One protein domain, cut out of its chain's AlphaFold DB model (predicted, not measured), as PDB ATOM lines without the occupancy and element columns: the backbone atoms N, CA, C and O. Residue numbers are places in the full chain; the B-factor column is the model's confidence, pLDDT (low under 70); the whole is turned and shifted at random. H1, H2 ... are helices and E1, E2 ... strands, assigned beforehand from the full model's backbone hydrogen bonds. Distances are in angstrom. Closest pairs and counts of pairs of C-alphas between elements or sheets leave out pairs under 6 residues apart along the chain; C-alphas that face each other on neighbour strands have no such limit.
ATOM      1  N   LYS A  46     182.026 202.279 155.953       97.31
ATOM      2  CA  LYS A  46     181.091 202.449 157.066       97.31
ATOM      3  C   LYS A  46     181.098 201.197 157.935       97.31
ATOM      4  O   LYS A  46     181.217 200.084 157.423       97.31
ATOM      5  N   TRP A  47     180.959 201.379 159.245       96.94
ATOM      6  CA  TRP A  47     180.798 200.248 160.152       96.94
ATOM      7  C   TRP A  47     179.494 199.501 159.867       96.94
ATOM      8  O   TRP A  47     178.466 200.125 159.594       96.94
ATOM      9  N   ASP A  48     179.536 198.179 159.976       97.19
ATOM     10  CA  ASP A  48     178.372 197.317 159.850       97.19
ATOM     11  C   ASP A  48     178.353 196.269 160.973       97.19
ATOM     12  O   ASP A  48     179.206 195.379 161.055       97.19
ATOM     13  N   SER A  49     177.368 196.390 161.864       95.19
ATOM     14  CA  SER A  49     177.230 195.522 163.037       95.19
ATOM     15  C   SER A  49     176.853 194.086 162.674       95.19
ATOM     16  O   SER A  49     177.236 193.164 163.396       95.19
ATOM     17  N   TYR A  50     176.160 193.874 161.550       96.81
ATOM     18  CA  TYR A  50     175.846 192.536 161.059       96.81
ATOM     19  C   TYR A  50     177.128 191.829 160.611       96.81
ATOM     20  O   TYR A  50     177.416 190.719 161.062       96.81
ATOM     21  N   LEU A  51     177.970 192.502 159.819       97.50
ATOM     22  CA  LEU A  51     179.281 191.964 159.442       97.50
ATOM     23  C   LEU A  51     180.174 191.709 160.662       97.50
ATOM     24  O   LEU A  51     180.862 190.690 160.704       97.50
ATOM     25  N   ALA A  52     180.154 192.597 161.660       95.62
ATOM     26  CA  ALA A  52     180.958 192.453 162.872       95.62
ATOM     27  C   ALA A  52     180.523 191.249 163.718       95.62
ATOM     28  O   ALA A  52     181.369 190.485 164.182       95.62
ATOM     29  N   LYS A  53     179.210 191.015 163.848       96.00
ATOM     30  CA  LYS A  53     178.669 189.818 164.503       96.00
ATOM     31  C   LYS A  53     179.179 188.539 163.830       96.00
ATOM     32  O   LYS A  53     179.707 187.657 164.500       96.00
ATOM     33  N   HIS A  54     179.110 188.466 162.503       96.56
ATOM     34  CA  HIS A  54     179.610 187.309 161.752       96.56
ATOM     35  C   HIS A  54     181.141 187.198 161.731       96.56
ATOM     36  O   HIS A  54     181.693 186.117 161.502       96.56
ATOM     37  N   ALA A  55     181.860 188.305 161.921       95.12
ATOM     38  CA  ALA A  55     183.301 188.276 162.143       95.12
ATOM     39  C   ALA A  55     183.620 187.656 163.510       95.12
ATOM     40  O   ALA A  55     184.520 186.826 163.595       95.12
ATOM     41  N   LEU A  56     182.848 187.995 164.549       94.50
ATOM     42  CA  LEU A  56     183.003 187.461 165.903       94.50
ATOM     43  C   LEU A  56     182.715 185.959 165.965       94.50
ATOM     44  O   LEU A  56     183.504 185.212 166.534       94.50
ATOM     45  N   GLU A  57     181.626 185.506 165.342       95.44
ATOM     46  CA  GLU A  57     181.297 184.078 165.224       95.44
ATOM     47  C   GLU A  57     182.464 183.286 164.617       95.44
ATOM     48  O   GLU A  57     182.861 182.245 165.139       95.44
ATOM     49  N   TRP A  58     183.072 183.819 163.553       94.19
ATOM     50  CA  TRP A  58     184.203 183.168 162.901       94.19
ATOM     51  C   TRP A  58     185.500 183.252 163.714       94.19
ATOM     52  O   TRP A  58     186.241 182.275 163.776       94.19
ATOM     53  N   ALA A  59     185.770 184.382 164.367       91.50
ATOM     54  CA  ALA A  59     186.939 184.542 165.229       91.50
ATOM     55  C   ALA A  59     186.912 183.560 166.414       91.50
ATOM     56  O   ALA A  59     187.927 182.929 166.700       91.50
ATOM     57  N   ASN A  60     185.744 183.361 167.035       93.25
ATOM     58  CA  ASN A  60     185.551 182.361 168.089       93.25
ATOM     59  C   ASN A  60     185.824 180.939 167.589       93.25
ATOM     60  O   ASN A  60     186.514 180.171 168.256       93.25
ATOM     61  N   GLU A  61     185.329 180.589 166.398       92.69
ATOM     62  CA  GLU A  61     185.583 179.270 165.814       92.69
ATOM     63  C   GLU A  61     187.073 179.063 165.504       92.69
ATOM     64  O   GLU A  61     187.634 178.008 165.796       92.69
ATOM     65  N   LEU A  62     187.754 180.081 164.971       88.56
ATOM     66  CA  LEU A  62     189.192 180.020 164.712       88.56
ATOM     67  C   LEU A  62     190.017 179.885 165.998       88.56
ATOM     68  O   LEU A  62     190.979 179.111 166.001       88.56
ATOM     69  N   SER A  63     189.634 180.597 167.066       89.31
ATOM     70  CA  SER A  63     190.258 180.481 168.392       89.31
ATOM     71  C   SER A  63     190.096 179.059 168.932       89.31
ATOM     72  O   SER A  63     191.090 178.387 169.217       89.31
ATOM     73  N   ARG A  64     188.864 178.531 168.918       91.06
ATOM     74  CA  ARG A  64     188.548 177.164 169.360       91.06
ATOM     75  C   ARG A  64     189.356 176.099 168.621       91.06
ATOM     76  O   ARG A  64     189.746 175.093 169.208       91.06
ATOM     77  N   LEU A  65     189.579 176.292 167.324       89.12
ATOM     78  CA  LEU A  65     190.300 175.338 166.487       89.12
ATOM     79  C   LEU A  65     191.830 175.439 166.612       89.12
ATOM     80  O   LEU A  65     192.518 174.550 166.110       89.12
ATOM     81  N   GLY A  66     192.377 176.512 167.199       83.38
ATOM     82  CA  GLY A  66     193.826 176.751 167.266       83.38
ATOM     83  C   GLY A  66     194.508 176.812 165.889       83.38
ATOM     84  O   GLY A  66     195.697 176.528 165.760       83.38
ATOM     85  N   LYS A  67     193.748 177.121 164.828       70.44
ATOM     86  CA  LYS A  67     194.182 176.942 163.428       70.44
ATOM     87  C   LYS A  67     195.022 178.084 162.870       70.44
ATOM     88  O   LYS A  67     195.591 177.940 161.788       70.44
ATOM     89  N   SER A  77     205.273 194.089 153.634       85.94
ATOM     90  CA  SER A  77     203.824 194.297 153.665       85.94
ATOM     91  C   SER A  77     203.164 193.693 152.417       85.94
ATOM     92  O   SER A  77     203.797 193.557 151.371       85.94
ATOM     93  N   GLU A  78     201.878 193.340 152.494       90.25
ATOM     94  CA  GLU A  78     201.138 192.820 151.327       90.25
ATOM     95  C   GLU A  78     201.086 193.824 150.167       90.25
ATOM     96  O   GLU A  78     201.067 193.431 149.005       90.25
ATOM     97  N   TYR A  79     201.143 195.123 150.475       91.94
ATOM     98  CA  TYR A  79     201.257 196.172 149.467       91.94
ATOM     99  C   TYR A  79     202.615 196.163 148.753       91.94
ATOM    100  O   TYR A  79     202.655 196.309 147.533       91.94
ATOM    101  N   ASP A  80     203.721 195.962 149.478       91.31
ATOM    102  CA  ASP A  80     205.047 195.882 148.851       91.31
ATOM    103  C   ASP A  80     205.119 194.687 147.897       91.31
ATOM    104  O   ASP A  80     205.590 194.837 146.774       91.31
ATOM    105  N   ARG A  81     204.544 193.544 148.299       91.38
ATOM    106  CA  ARG A  81     204.406 192.356 147.440       91.38
ATOM    107  C   ARG A  81     203.561 192.634 146.199       91.38
ATOM    108  O   ARG A  81     203.931 192.218 145.108       91.38
ATOM    109  N   TYR A  82     202.444 193.343 146.357       92.00
ATOM    110  CA  TYR A  82     201.589 193.729 145.233       92.00
ATOM    111  C   TYR A  82     202.337 194.610 144.223       92.00
ATOM    112  O   TYR A  82     202.232 194.398 143.018       92.00
ATOM    113  N   ARG A  83     203.138 195.567 144.708       92.88
ATOM    114  CA  ARG A  83     203.982 196.418 143.858       92.88
ATOM    115  C   ARG A  83     205.106 195.630 143.185       92.88
ATOM    116  O   ARG A  83     205.317 195.790 141.995       92.88
ATOM    117  N   GLU A  84     205.817 194.779 143.922       91.31
ATOM    118  CA  GLU A  84     206.890 193.938 143.366       91.31
ATOM    119  C   GLU A  84     206.371 192.957 142.302       91.31
ATOM    120  O   GLU A  84     207.099 192.618 141.375       91.31
ATOM    121  N   ALA A  85     205.101 192.557 142.392       90.31
ATOM    122  CA  ALA A  85     204.414 191.772 141.369       90.31
ATOM    123  C   ALA A  85     203.973 192.590 140.134       90.31
ATOM    124  O   ALA A  85     203.310 192.041 139.258       90.31
ATOM    125  N   GLY A  86     204.300 193.886 140.055       91.06
ATOM    126  CA  GLY A  86     203.944 194.762 138.934       91.06
ATOM    127  C   GLY A  86     202.520 195.325 138.985       91.06
ATOM    128  O   GLY A  86     202.057 195.931 138.020       91.06
ATOM    129  N   GLY A  87     201.798 195.139 140.097       90.88
ATOM    130  CA  GLY A  87     200.385 195.508 140.197       90.88
ATOM    131  C   GLY A  87     200.112 197.018 140.181       90.88
ATOM    132  O   GLY A  87     198.951 197.422 140.084       90.88
ATOM    133  N   CYS A  88     201.151 197.854 140.303       90.38
ATOM    134  CA  CYS A  88     201.043 199.309 140.173       90.38
ATOM    135  C   CYS A  88     201.189 199.794 138.732       90.38
ATOM    136  O   CYS A  88     200.694 200.869 138.396       90.38
ATOM    137  N   GLU A  89     201.881 199.019 137.910       89.75
ATOM    138  CA  GLU A  89     202.185 199.289 136.517       89.75
ATOM    139  C   GLU A  89     201.081 198.722 135.625       89.75
ATOM    140  O   GLU A  89     200.548 199.421 134.764       89.75
ATOM    141  N   ALA A  90     200.704 197.469 135.880       90.00
ATOM    142  CA  ALA A  90     199.608 196.775 135.226       90.00
ATOM    143  C   ALA A  90     198.877 195.930 136.273       90.00
ATOM    144  O   ALA A  90     199.412 194.941 136.776       90.00
ATOM    145  N   ALA A  91     197.656 196.334 136.633       88.12
ATOM    146  CA  ALA A  91     196.891 195.576 137.612       88.12
ATOM    147  C   ALA A  91     196.602 194.161 137.065       88.12
ATOM    148  O   ALA A  91     196.218 194.030 135.902       88.12
ATOM    149  N   PRO A  92     196.805 193.113 137.878       88.06
ATOM    150  CA  PRO A  92     196.712 191.732 137.423       88.06
ATOM    151  C   PRO A  92     195.256 191.265 137.321       88.06
ATOM    152  O   PRO A  92     194.388 191.760 138.034       88.06
ATOM    153  N   ASP A  93     194.996 190.236 136.513       89.44
ATOM    154  CA  ASP A  93     193.659 189.622 136.429       89.44
ATOM    155  C   ASP A  93     193.244 188.932 137.736       89.44
ATOM    156  O   ASP A  93     192.056 188.792 138.011       89.44
ATOM    157  N   TYR A  94     194.213 188.518 138.556       91.75
ATOM    158  CA  TYR A  94     194.008 187.846 139.837       91.75
ATOM    159  C   TYR A  94     194.901 188.459 140.911       91.75
ATOM    160  O   TYR A  94     196.008 188.907 140.619       91.75
ATOM    161  N   ALA A  95     194.464 188.405 142.174       89.31
ATOM    162  CA  ALA A  95     195.293 188.834 143.296       89.31
ATOM    163  C   ALA A  95     196.611 188.035 143.317       89.31
ATOM    164  O   ALA A  95     196.566 186.803 143.428       89.31
ATOM    165  N   PRO A  96     197.784 188.697 143.267       90.50
ATOM    166  CA  PRO A  96     199.055 188.011 143.431       90.50
ATOM    167  C   PRO A  96     199.120 187.264 144.774       90.50
ATOM    168  O   PRO A  96     198.457 187.670 145.743       90.50
ATOM    169  N   PRO A  97     199.934 186.201 144.886       89.75
ATOM    170  CA  PRO A  97     200.063 185.444 146.125       89.75
ATOM    171  C   PRO A  97     200.338 186.344 147.334       89.75
ATOM    172  O   PRO A  97     201.215 187.205 147.300       89.75
ATOM    173  N   PHE A  98     199.598 186.118 148.423       89.06
ATOM    174  CA  PHE A  98     199.741 186.853 149.688       89.06
ATOM    175  C   PHE A  98     199.461 188.366 149.604       89.06
ATOM    176  O   PHE A  98     200.012 189.124 150.400       89.06
ATOM    177  N   THR A  99     198.623 188.811 148.661       92.25
ATOM    178  CA  THR A  99     198.213 190.228 148.544       92.25
ATOM    179  C   THR A  99     196.722 190.473 148.786       92.25
ATOM    180  O   THR A  99     196.275 191.620 148.803       92.25
ATOM    181  N   SER A 100     195.946 189.403 148.984       91.88
ATOM    182  CA  SER A 100     194.483 189.453 148.969       91.88
ATOM    183  C   SER A 100     193.876 190.291 150.095       91.88
ATOM    184  O   SER A 100     192.779 190.828 149.917       91.88
ATOM    185  N   GLN A 101     194.553 190.437 151.242       92.44
ATOM    186  CA  GLN A 101     194.049 191.294 152.318       92.44
ATOM    187  C   GLN A 101     194.285 192.762 151.977       92.44
ATOM    188  O   GLN A 101     193.396 193.582 152.206       92.44
ATOM    189  N   PHE A 102     195.443 193.099 151.392       94.56
ATOM    190  CA  PHE A 102     195.691 194.450 150.886       94.56
ATOM    191  C   PHE A 102     194.644 194.843 149.839       94.56
ATOM    192  O   PHE A 102     193.979 195.867 150.008       94.56
ATOM    193  N   THR A 103     194.470 194.031 148.795       96.50
ATOM    194  CA  THR A 103     193.573 194.359 147.677       96.50
ATOM    195  C   THR A 103     192.117 194.454 148.128       96.50
ATOM    196  O   THR A 103     191.435 195.397 147.740       96.50
ATOM    197  N   GLN A 104     191.663 193.583 149.037       97.81
ATOM    198  CA  GLN A 104     190.331 193.695 149.639       97.81
ATOM    199  C   GLN A 104     190.179 194.976 150.470       97.81
ATOM    200  O   GLN A 104     189.151 195.650 150.389       97.81
ATOM    201  N   LEU A 105     191.185 195.329 151.276       96.75
ATOM    202  CA  LEU A 105     191.124 196.503 152.141       96.75
ATOM    203  C   LEU A 105     190.974 197.787 151.323       96.75
ATOM    204  O   LEU A 105     190.228 198.679 151.732       96.75
ATOM    205  N   VAL A 106     191.653 197.891 150.177       97.25
ATOM    206  CA  VAL A 106     191.592 199.072 149.298       97.25
ATOM    207  C   VAL A 106     190.589 198.954 148.153       97.25
ATOM    208  O   VAL A 106     190.513 199.880 147.351       97.25
ATOM    209  N   TRP A 107     189.799 197.879 148.103       98.25
ATOM    210  CA  TRP A 107     188.809 197.657 147.050       98.25
ATOM    211  C   TRP A 107     187.816 198.817 146.994       98.25
ATOM    212  O   TRP A 107     187.119 199.103 147.978       98.25
ATOM    213  N   LYS A 108     187.795 199.538 145.874       97.75
ATOM    214  CA  LYS A 108     187.092 200.820 145.752       97.75
ATOM    215  C   LYS A 108     185.587 200.675 145.979       97.75
ATOM    216  O   LYS A 108     185.021 201.519 146.670       97.75
ATOM    217  N   PHE A 109     184.972 199.622 145.453       97.81
ATOM    218  CA  PHE A 109     183.533 199.382 145.536       97.81
ATOM    219  C   PHE A 109     183.071 198.769 146.865       97.81
ATOM    220  O   PHE A 109     181.882 198.736 147.155       97.81
ATOM    221  N   THR A 110     183.990 198.304 147.714       98.56
ATOM    222  CA  THR A 110     183.627 197.866 149.066       98.56
ATOM    223  C   THR A 110     183.220 199.074 149.909       98.56
ATOM    224  O   THR A 110     183.946 200.068 149.968       98.56
ATOM    225  N   GLU A 111     182.088 198.968 150.606       98.38
ATOM    226  CA  GLU A 111     181.474 200.086 151.334       98.38
ATOM    227  C   GLU A 111     181.418 199.877 152.847       98.38
ATOM    228  O   GLU A 111     181.394 200.840 153.613       98.38
ATOM    229  N   ARG A 112     181.353 198.621 153.289       98.38
ATOM    230  CA  ARG A 112     181.049 198.249 154.671       98.38
ATOM    231  C   ARG A 112     182.127 197.358 155.254       98.38
ATOM    232  O   ARG A 112     182.678 196.505 154.558       98.38
ATOM    233  N   LEU A 113     182.386 197.555 156.541       98.12
ATOM    234  CA  LEU A 113     183.358 196.811 157.331       98.12
ATOM    235  C   LEU A 113     182.721 196.344 158.637       98.12
ATOM    236  O   LEU A 113     182.137 197.145 159.361       98.12
ATOM    237  N   GLY A 114     182.926 195.076 158.970       96.06
ATOM    238  CA  GLY A 114     182.753 194.559 160.322       96.06
ATOM    239  C   GLY A 114     184.008 193.819 160.760       96.06
ATOM    240  O   GLY A 114     184.555 193.026 159.997       96.06
ATOM    241  N   VAL A 115     184.480 194.081 161.976       94.31
ATOM    242  CA  VAL A 115     185.691 193.466 162.536       94.31
ATOM    243  C   VAL A 115     185.383 192.873 163.900       94.31
ATOM    244  O   VAL A 115     184.612 193.440 164.669       94.31
ATOM    245  N   ALA A 116     186.017 191.751 164.211       91.75
ATOM    246  CA  ALA A 116     186.047 191.204 165.554       91.75
ATOM    247  C   ALA A 116     187.461 190.767 165.922       91.75
ATOM    248  O   ALA A 116     188.254 190.386 165.056       91.75
ATOM    249  N   VAL A 117     187.743 190.822 167.220       87.81
ATOM    250  CA  VAL A 117     188.991 190.352 167.812       87.81
ATOM    251  C   VAL A 117     188.641 189.359 168.913       87.81
ATOM    252  O   VAL A 117     187.835 189.677 169.785       87.81
ATOM    253  N   VAL A 118     189.216 188.162 168.845       88.19
ATOM    254  CA  VAL A 118     189.113 187.119 169.875       88.19
ATOM    255  C   VAL A 118     190.524 186.601 170.108       88.19
ATOM    256  O   VAL A 118     191.167 186.145 169.164       88.19
ATOM    257  N   ASP A 119     191.028 186.718 171.334       86.06
ATOM    258  CA  ASP A 119     192.439 186.480 171.659       86.06
ATOM    259  C   ASP A 119     193.374 187.294 170.734       86.06
ATOM    260  O   ASP A 119     193.244 188.512 170.620       86.06
ATOM    261  N   ASP A 120     194.293 186.628 170.031       81.31
ATOM    262  CA  ASP A 120     195.193 187.213 169.029       81.31
ATOM    263  C   ASP A 120     194.627 187.190 167.591       81.31
ATOM    264  O   ASP A 120     195.327 187.516 166.626       81.31
ATOM    265  N   ILE A 121     193.372 186.770 167.415       84.56
ATOM    266  CA  ILE A 121     192.750 186.552 166.109       84.56
ATOM    267  C   ILE A 121     191.907 187.763 165.737       84.56
ATOM    268  O   ILE A 121     190.925 188.084 166.401       84.56
ATOM    269  N   VAL A 122     192.255 188.393 164.617       87.81
ATOM    270  CA  VAL A 122     191.474 189.475 164.017       87.81
ATOM    271  C   VAL A 122     190.782 188.951 162.767       87.81
ATOM    272  O   VAL A 122     191.439 188.478 161.839       87.81
ATOM    273  N   VAL A 123     189.457 189.070 162.717       90.94
ATOM    274  CA  VAL A 123     188.656 188.762 161.528       90.94
ATOM    275  C   VAL A 123     188.008 190.044 161.033       90.94
ATOM    276  O   VAL A 123     187.286 190.699 161.779       90.94
ATOM    277  N   ALA A 124     188.237 190.379 159.766       94.31
ATOM    278  CA  ALA A 124     187.562 191.469 159.071       94.31
ATOM    279  C   ALA A 124     186.645 190.909 157.976       94.31
ATOM    280  O   ALA A 124     187.038 190.025 157.214       94.31
ATOM    281  N   ARG A 125     185.425 191.438 157.893       97.06
ATOM    282  CA  ARG A 125     184.434 191.142 156.858       97.06
ATOM    283  C   ARG A 125     184.063 192.418 156.119       97.06
ATOM    284  O   ARG A 125     183.898 193.472 156.728       97.06
ATOM    285  N   TYR A 126     183.899 192.283 154.811       98.00
ATOM    286  CA  TYR A 126     183.696 193.386 153.883       98.00
ATOM    287  C   TYR A 126     182.427 193.170 153.063       98.00
ATOM    288  O   TYR A 126     182.102 192.029 152.723       98.00
ATOM    289  N   HIS A 127     181.721 194.252 152.734       98.06
ATOM    290  CA  HIS A 127     180.589 194.197 151.811       98.06
ATOM    291  C   HIS A 127     180.481 195.463 150.932       98.06
ATOM    292  O   HIS A 127     180.584 196.570 151.466       98.06
ATOM    293  N   PRO A 128     180.228 195.327 149.617       98.38
ATOM    294  CA  PRO A 128     180.397 194.103 148.826       98.38
ATOM    295  C   PRO A 128     181.827 193.534 148.945       98.38
ATOM    296  O   PRO A 128     182.756 194.298 149.246       98.38
ATOM    297  N   PRO A 129     182.022 192.209 148.790       97.56
ATOM    298  CA  PRO A 129     183.364 191.636 148.763       97.56
ATOM    299  C   PRO A 129     184.134 192.157 147.545       97.56
ATOM    300  O   PRO A 129     183.539 192.630 146.583       97.56
ATOM    301  N   GLY A 130     185.457 192.095 147.611       97.12
ATOM    302  CA  GLY A 130     186.346 192.429 146.507       97.12
ATOM    303  C   GLY A 130     187.109 191.211 146.004       97.12
ATOM    304  O   GLY A 130     186.724 190.070 146.255       97.12
ATOM    305  N   ASN A 131     188.241 191.469 145.346       96.75
ATOM    306  CA  ASN A 131     189.115 190.455 144.748       96.75
ATOM    307  C   ASN A 131     188.437 189.629 143.642       96.75
ATOM    308  O   ASN A 131     188.771 188.457 143.454       96.75
ATOM    309  N   PHE A 132     187.507 190.236 142.904       96.19
ATOM    310  CA  PHE A 132     186.929 189.621 141.716       96.19
ATOM    311  C   PHE A 132     187.951 189.600 140.572       96.19
ATOM    312  O   PHE A 132     188.574 190.632 140.292       96.19
ATOM    313  N   PRO A 133     188.152 188.444 139.910       94.75
ATOM    314  CA  PRO A 133     189.031 188.365 138.754       94.75
ATOM    315  C   PRO A 133     188.640 189.358 137.654       94.75
ATOM    316  O   PRO A 133     187.462 189.512 137.349       94.75
ATOM    317  N   GLY A 134     189.631 190.026 137.066       93.88
ATOM    318  CA  GLY A 134     189.441 191.021 136.002       93.88
ATOM    319  C   GLY A 134     189.034 192.426 136.467       93.88
ATOM    320  O   GLY A 134     189.019 193.347 135.655       93.88
ATOM    321  N   GLU A 135     188.760 192.640 137.759       95.94
ATOM    322  CA  GLU A 135     188.304 193.947 138.275       95.94
ATOM    323  C   GLU A 135     189.413 194.777 138.956       95.94
ATOM    324  O   GLU A 135     189.210 195.936 139.318       95.94
ATOM    325  N   PHE A 136     190.627 194.238 139.113       95.44
ATOM    326  CA  PHE A 136     191.704 194.903 139.864       95.44
ATOM    327  C   PHE A 136     192.112 196.258 139.273       95.44
ATOM    328  O   PHE A 136     192.416 197.177 140.031       95.44
ATOM    329  N   VAL A 137     192.072 196.409 137.943       93.62
ATOM    330  CA  VAL A 137     192.411 197.664 137.242       93.62
ATOM    331  C   VAL A 137     191.535 198.828 137.715       93.62
ATOM    332  O   VAL A 137     192.014 199.953 137.872       93.62
ATOM    333  N   THR A 138     190.246 198.579 137.949       93.50
ATOM    334  CA  THR A 138     189.288 199.612 138.364       93.50
ATOM    335  C   THR A 138     189.201 199.758 139.879       93.50
ATOM    336  O   THR A 138     188.929 200.860 140.375       93.50
ATOM    337  N   GLU A 139     189.465 198.673 140.606       96.25
ATOM    338  CA  GLU A 139     189.159 198.555 142.030       96.25
ATOM    339  C   GLU A 139     190.359 198.732 142.963       96.25
ATOM    340  O   GLU A 139     190.175 199.145 144.110       96.25
ATOM    341  N   VAL A 140     191.583 198.488 142.487       95.88
ATOM    342  CA  VAL A 140     192.810 198.581 143.285       95.88
ATOM    343  C   VAL A 140     193.725 199.644 142.697       95.88
ATOM    344  O   VAL A 140     194.145 199.590 141.547       95.88
ATOM    345  N   ARG A 141     194.080 200.631 143.519       93.06
ATOM    346  CA  ARG A 141     195.005 201.701 143.136       93.06
ATOM    347  C   ARG A 141     196.247 201.664 143.998       93.06
ATOM    348  O   ARG A 141     196.185 201.401 145.201       93.06
ATOM    349  N   CYS A 142     197.382 201.999 143.400       91.38
ATOM    350  CA  CYS A 142     198.602 202.202 144.160       91.38
ATOM    351  C   CYS A 142     198.591 203.516 144.937       91.38
ATOM    352  O   CYS A 142     197.772 204.410 144.717       91.38
ATOM    353  N   ARG A 143     199.470 203.574 145.936       88.19
ATOM    354  CA  ARG A 143     199.502 204.637 146.930       88.19
ATOM    355  C   ARG A 143     199.810 205.986 146.278       88.19
ATOM    356  O   ARG A 143     200.822 206.134 145.603       88.19
ATOM    357  N   ASP A 144     198.995 206.993 146.565       83.12
ATOM    358  CA  ASP A 144     199.252 208.379 146.183       83.12
ATOM    359  C   ASP A 144     200.369 208.967 147.063       83.12
ATOM    360  O   ASP A 144     200.165 209.328 148.230       83.12
ATOM    361  N   GLU A 145     201.576 209.071 146.505       77.50
ATOM    362  CA  GLU A 145     202.749 209.580 147.219       77.50
ATOM    363  C   GLU A 145     202.595 211.027 147.703       77.50
ATOM    364  O   GLU A 145     203.185 211.407 148.722       77.50
ATOM    365  N   LYS A 146     201.779 211.843 147.023       73.38
ATOM    366  CA  LYS A 146     201.542 213.240 147.413       73.38
ATOM    367  C   LYS A 146     200.743 213.300 148.714       73.38
ATOM    368  O   LYS A 146     201.070 214.090 149.604       73.38
ATOM    369  N   LYS A 147     199.751 212.417 148.876       70.94
ATOM    370  CA  LYS A 147     198.981 212.288 150.125       70.94
ATOM    371  C   LYS A 147     199.837 211.788 151.284       70.94
ATOM    372  O   LYS A 147     199.675 212.261 152.405       70.94
ATOM    373  N   VAL A 148     200.770 210.873 151.025       67.69
ATOM    374  CA  VAL A 148     201.668 210.333 152.058       67.69
ATOM    375  C   VAL A 148     202.572 211.425 152.623       67.69
ATOM    376  O   VAL A 148     202.620 211.604 153.838       67.69
ATOM    377  N   LYS A 149     203.223 212.213 151.758       66.50
ATOM    378  CA  LYS A 149     204.120 213.304 152.179       66.50
ATOM    379  C   LYS A 149     203.400 214.391 152.986       66.50
ATOM    380  O   LYS A 149     204.005 214.971 153.880       66.50
ATOM    381  N   LYS A 150     202.113 214.649 152.719       60.22
ATOM    382  CA  LYS A 150     201.302 215.596 153.507       60.22
ATOM    383  C   LYS A 150     201.022 215.093 154.928       60.22
ATOM    384  O   LYS A 150     201.025 215.894 155.853       60.22
ATOM    385  N   VAL A 151     200.818 213.785 155.115       58.75
ATOM    386  CA  VAL A 151     200.594 213.197 156.449       58.75
ATOM    387  C   VAL A 151     201.833 213.350 157.332       58.75
ATOM    388  O   VAL A 151     201.690 213.774 158.467       58.75
ATOM    389  N   TYR A 152     203.032 213.080 156.804       48.50
ATOM    390  CA  TYR A 152     204.282 213.181 157.574       48.50
ATOM    391  C   TYR A 152     204.737 214.614 157.873       48.50
ATOM    392  O   TYR A 152     205.608 214.802 158.709       48.50
ATOM    393  N   LYS A 153     204.183 215.625 157.194       50.69
ATOM    394  CA  LYS A 153     204.456 217.041 157.496       50.69
ATOM    395  C   LYS A 153     203.526 217.628 158.564       50.69
ATOM    396  O   LYS A 153     203.802 218.717 159.050       50.69
ATOM    397  N   ASN A 154     202.433 216.936 158.894       47.09
ATOM    398  CA  ASN A 154     201.392 217.403 159.815       47.09
ATOM    399  C   ASN A 154     201.352 216.601 161.138       47.09
ATOM    400  O   ASN A 154     200.357 216.663 161.857       47.09
TER     401      ASN A 154
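Overview. This is residues 46 to 67 and 77 to 154 of the 155 residues of a protein of Actinia tenebrosa (UniProt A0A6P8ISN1). A long helix, H1, packs along the two-stranded hairpin E1 E2 at one end of the model; the short helix H3 lies in the middle, between the hairpin and H2, the short helices H2 and H4 and the loop of residues 85 to 99 lie on the far side of the hairpin from H1, and residues 144 to 154, of which 145 to 153 belong to H5, stick out as a free arm. You have 100 printed residues, in the order H1 H2 H3 E1 E2 H4 H5, with one antiparallel sheet, E1 - E2. The class is mixed, helices and strands. The whole is only just loose, close to compact, with a radius of gyration of the C-alphas of 15.6 A and spans of 41 by 37 by 24 A.

Along the chain. Find C-alpha 49 at (177.230, 195.522, 163.037); from there H1, residues 49 to 65, runs 24.3 A. Past the cut come H2, residues 78 to 84, and H3, residues 100 to 106. E1, residues 112 to 118, begins with C-alpha 112 at (181.049, 198.249, 154.671) and runs 20.5 A; E2, residues 121 to 127, runs 20.3 A. H4 is residues 136 to 139. H5, residues 145 to 153, runs 12.8 A to C-alpha 153 at (204.456, 217.041, 157.496).

Arrangement. Look at the hairpin E1 and E2: N 114 and O 125 are 2.9 A apart, within hydrogen-bond range. Residues 46 to 47 pair parallel with residues 112 to 113 of E1. The closest C-alphas of H1 and E1, Ala 52 and Gly 114, are 3.8 A apart. H2 and H3 touch, about perpendicular at 83 degrees; their closest C-alphas, Glu 78 and Phe 102, are 5.7 A apart. H3 and H4 are close but not clearly touching, with C-alphas Val 106 and Glu 139 closest at 7.7 A. In H1, H2, H3 and H5 every O i to N i+4 pair is within hydrogen-bond range; H4 is too short for one.

Size, cuts and confidence. Residues 68 to 76 are not printed, and C-alphas 67 and 77 are 22.1 A apart across the cut. The link H2 to H3 is long, with 15 residues. Residues 148 to 154 have pLDDT under 70.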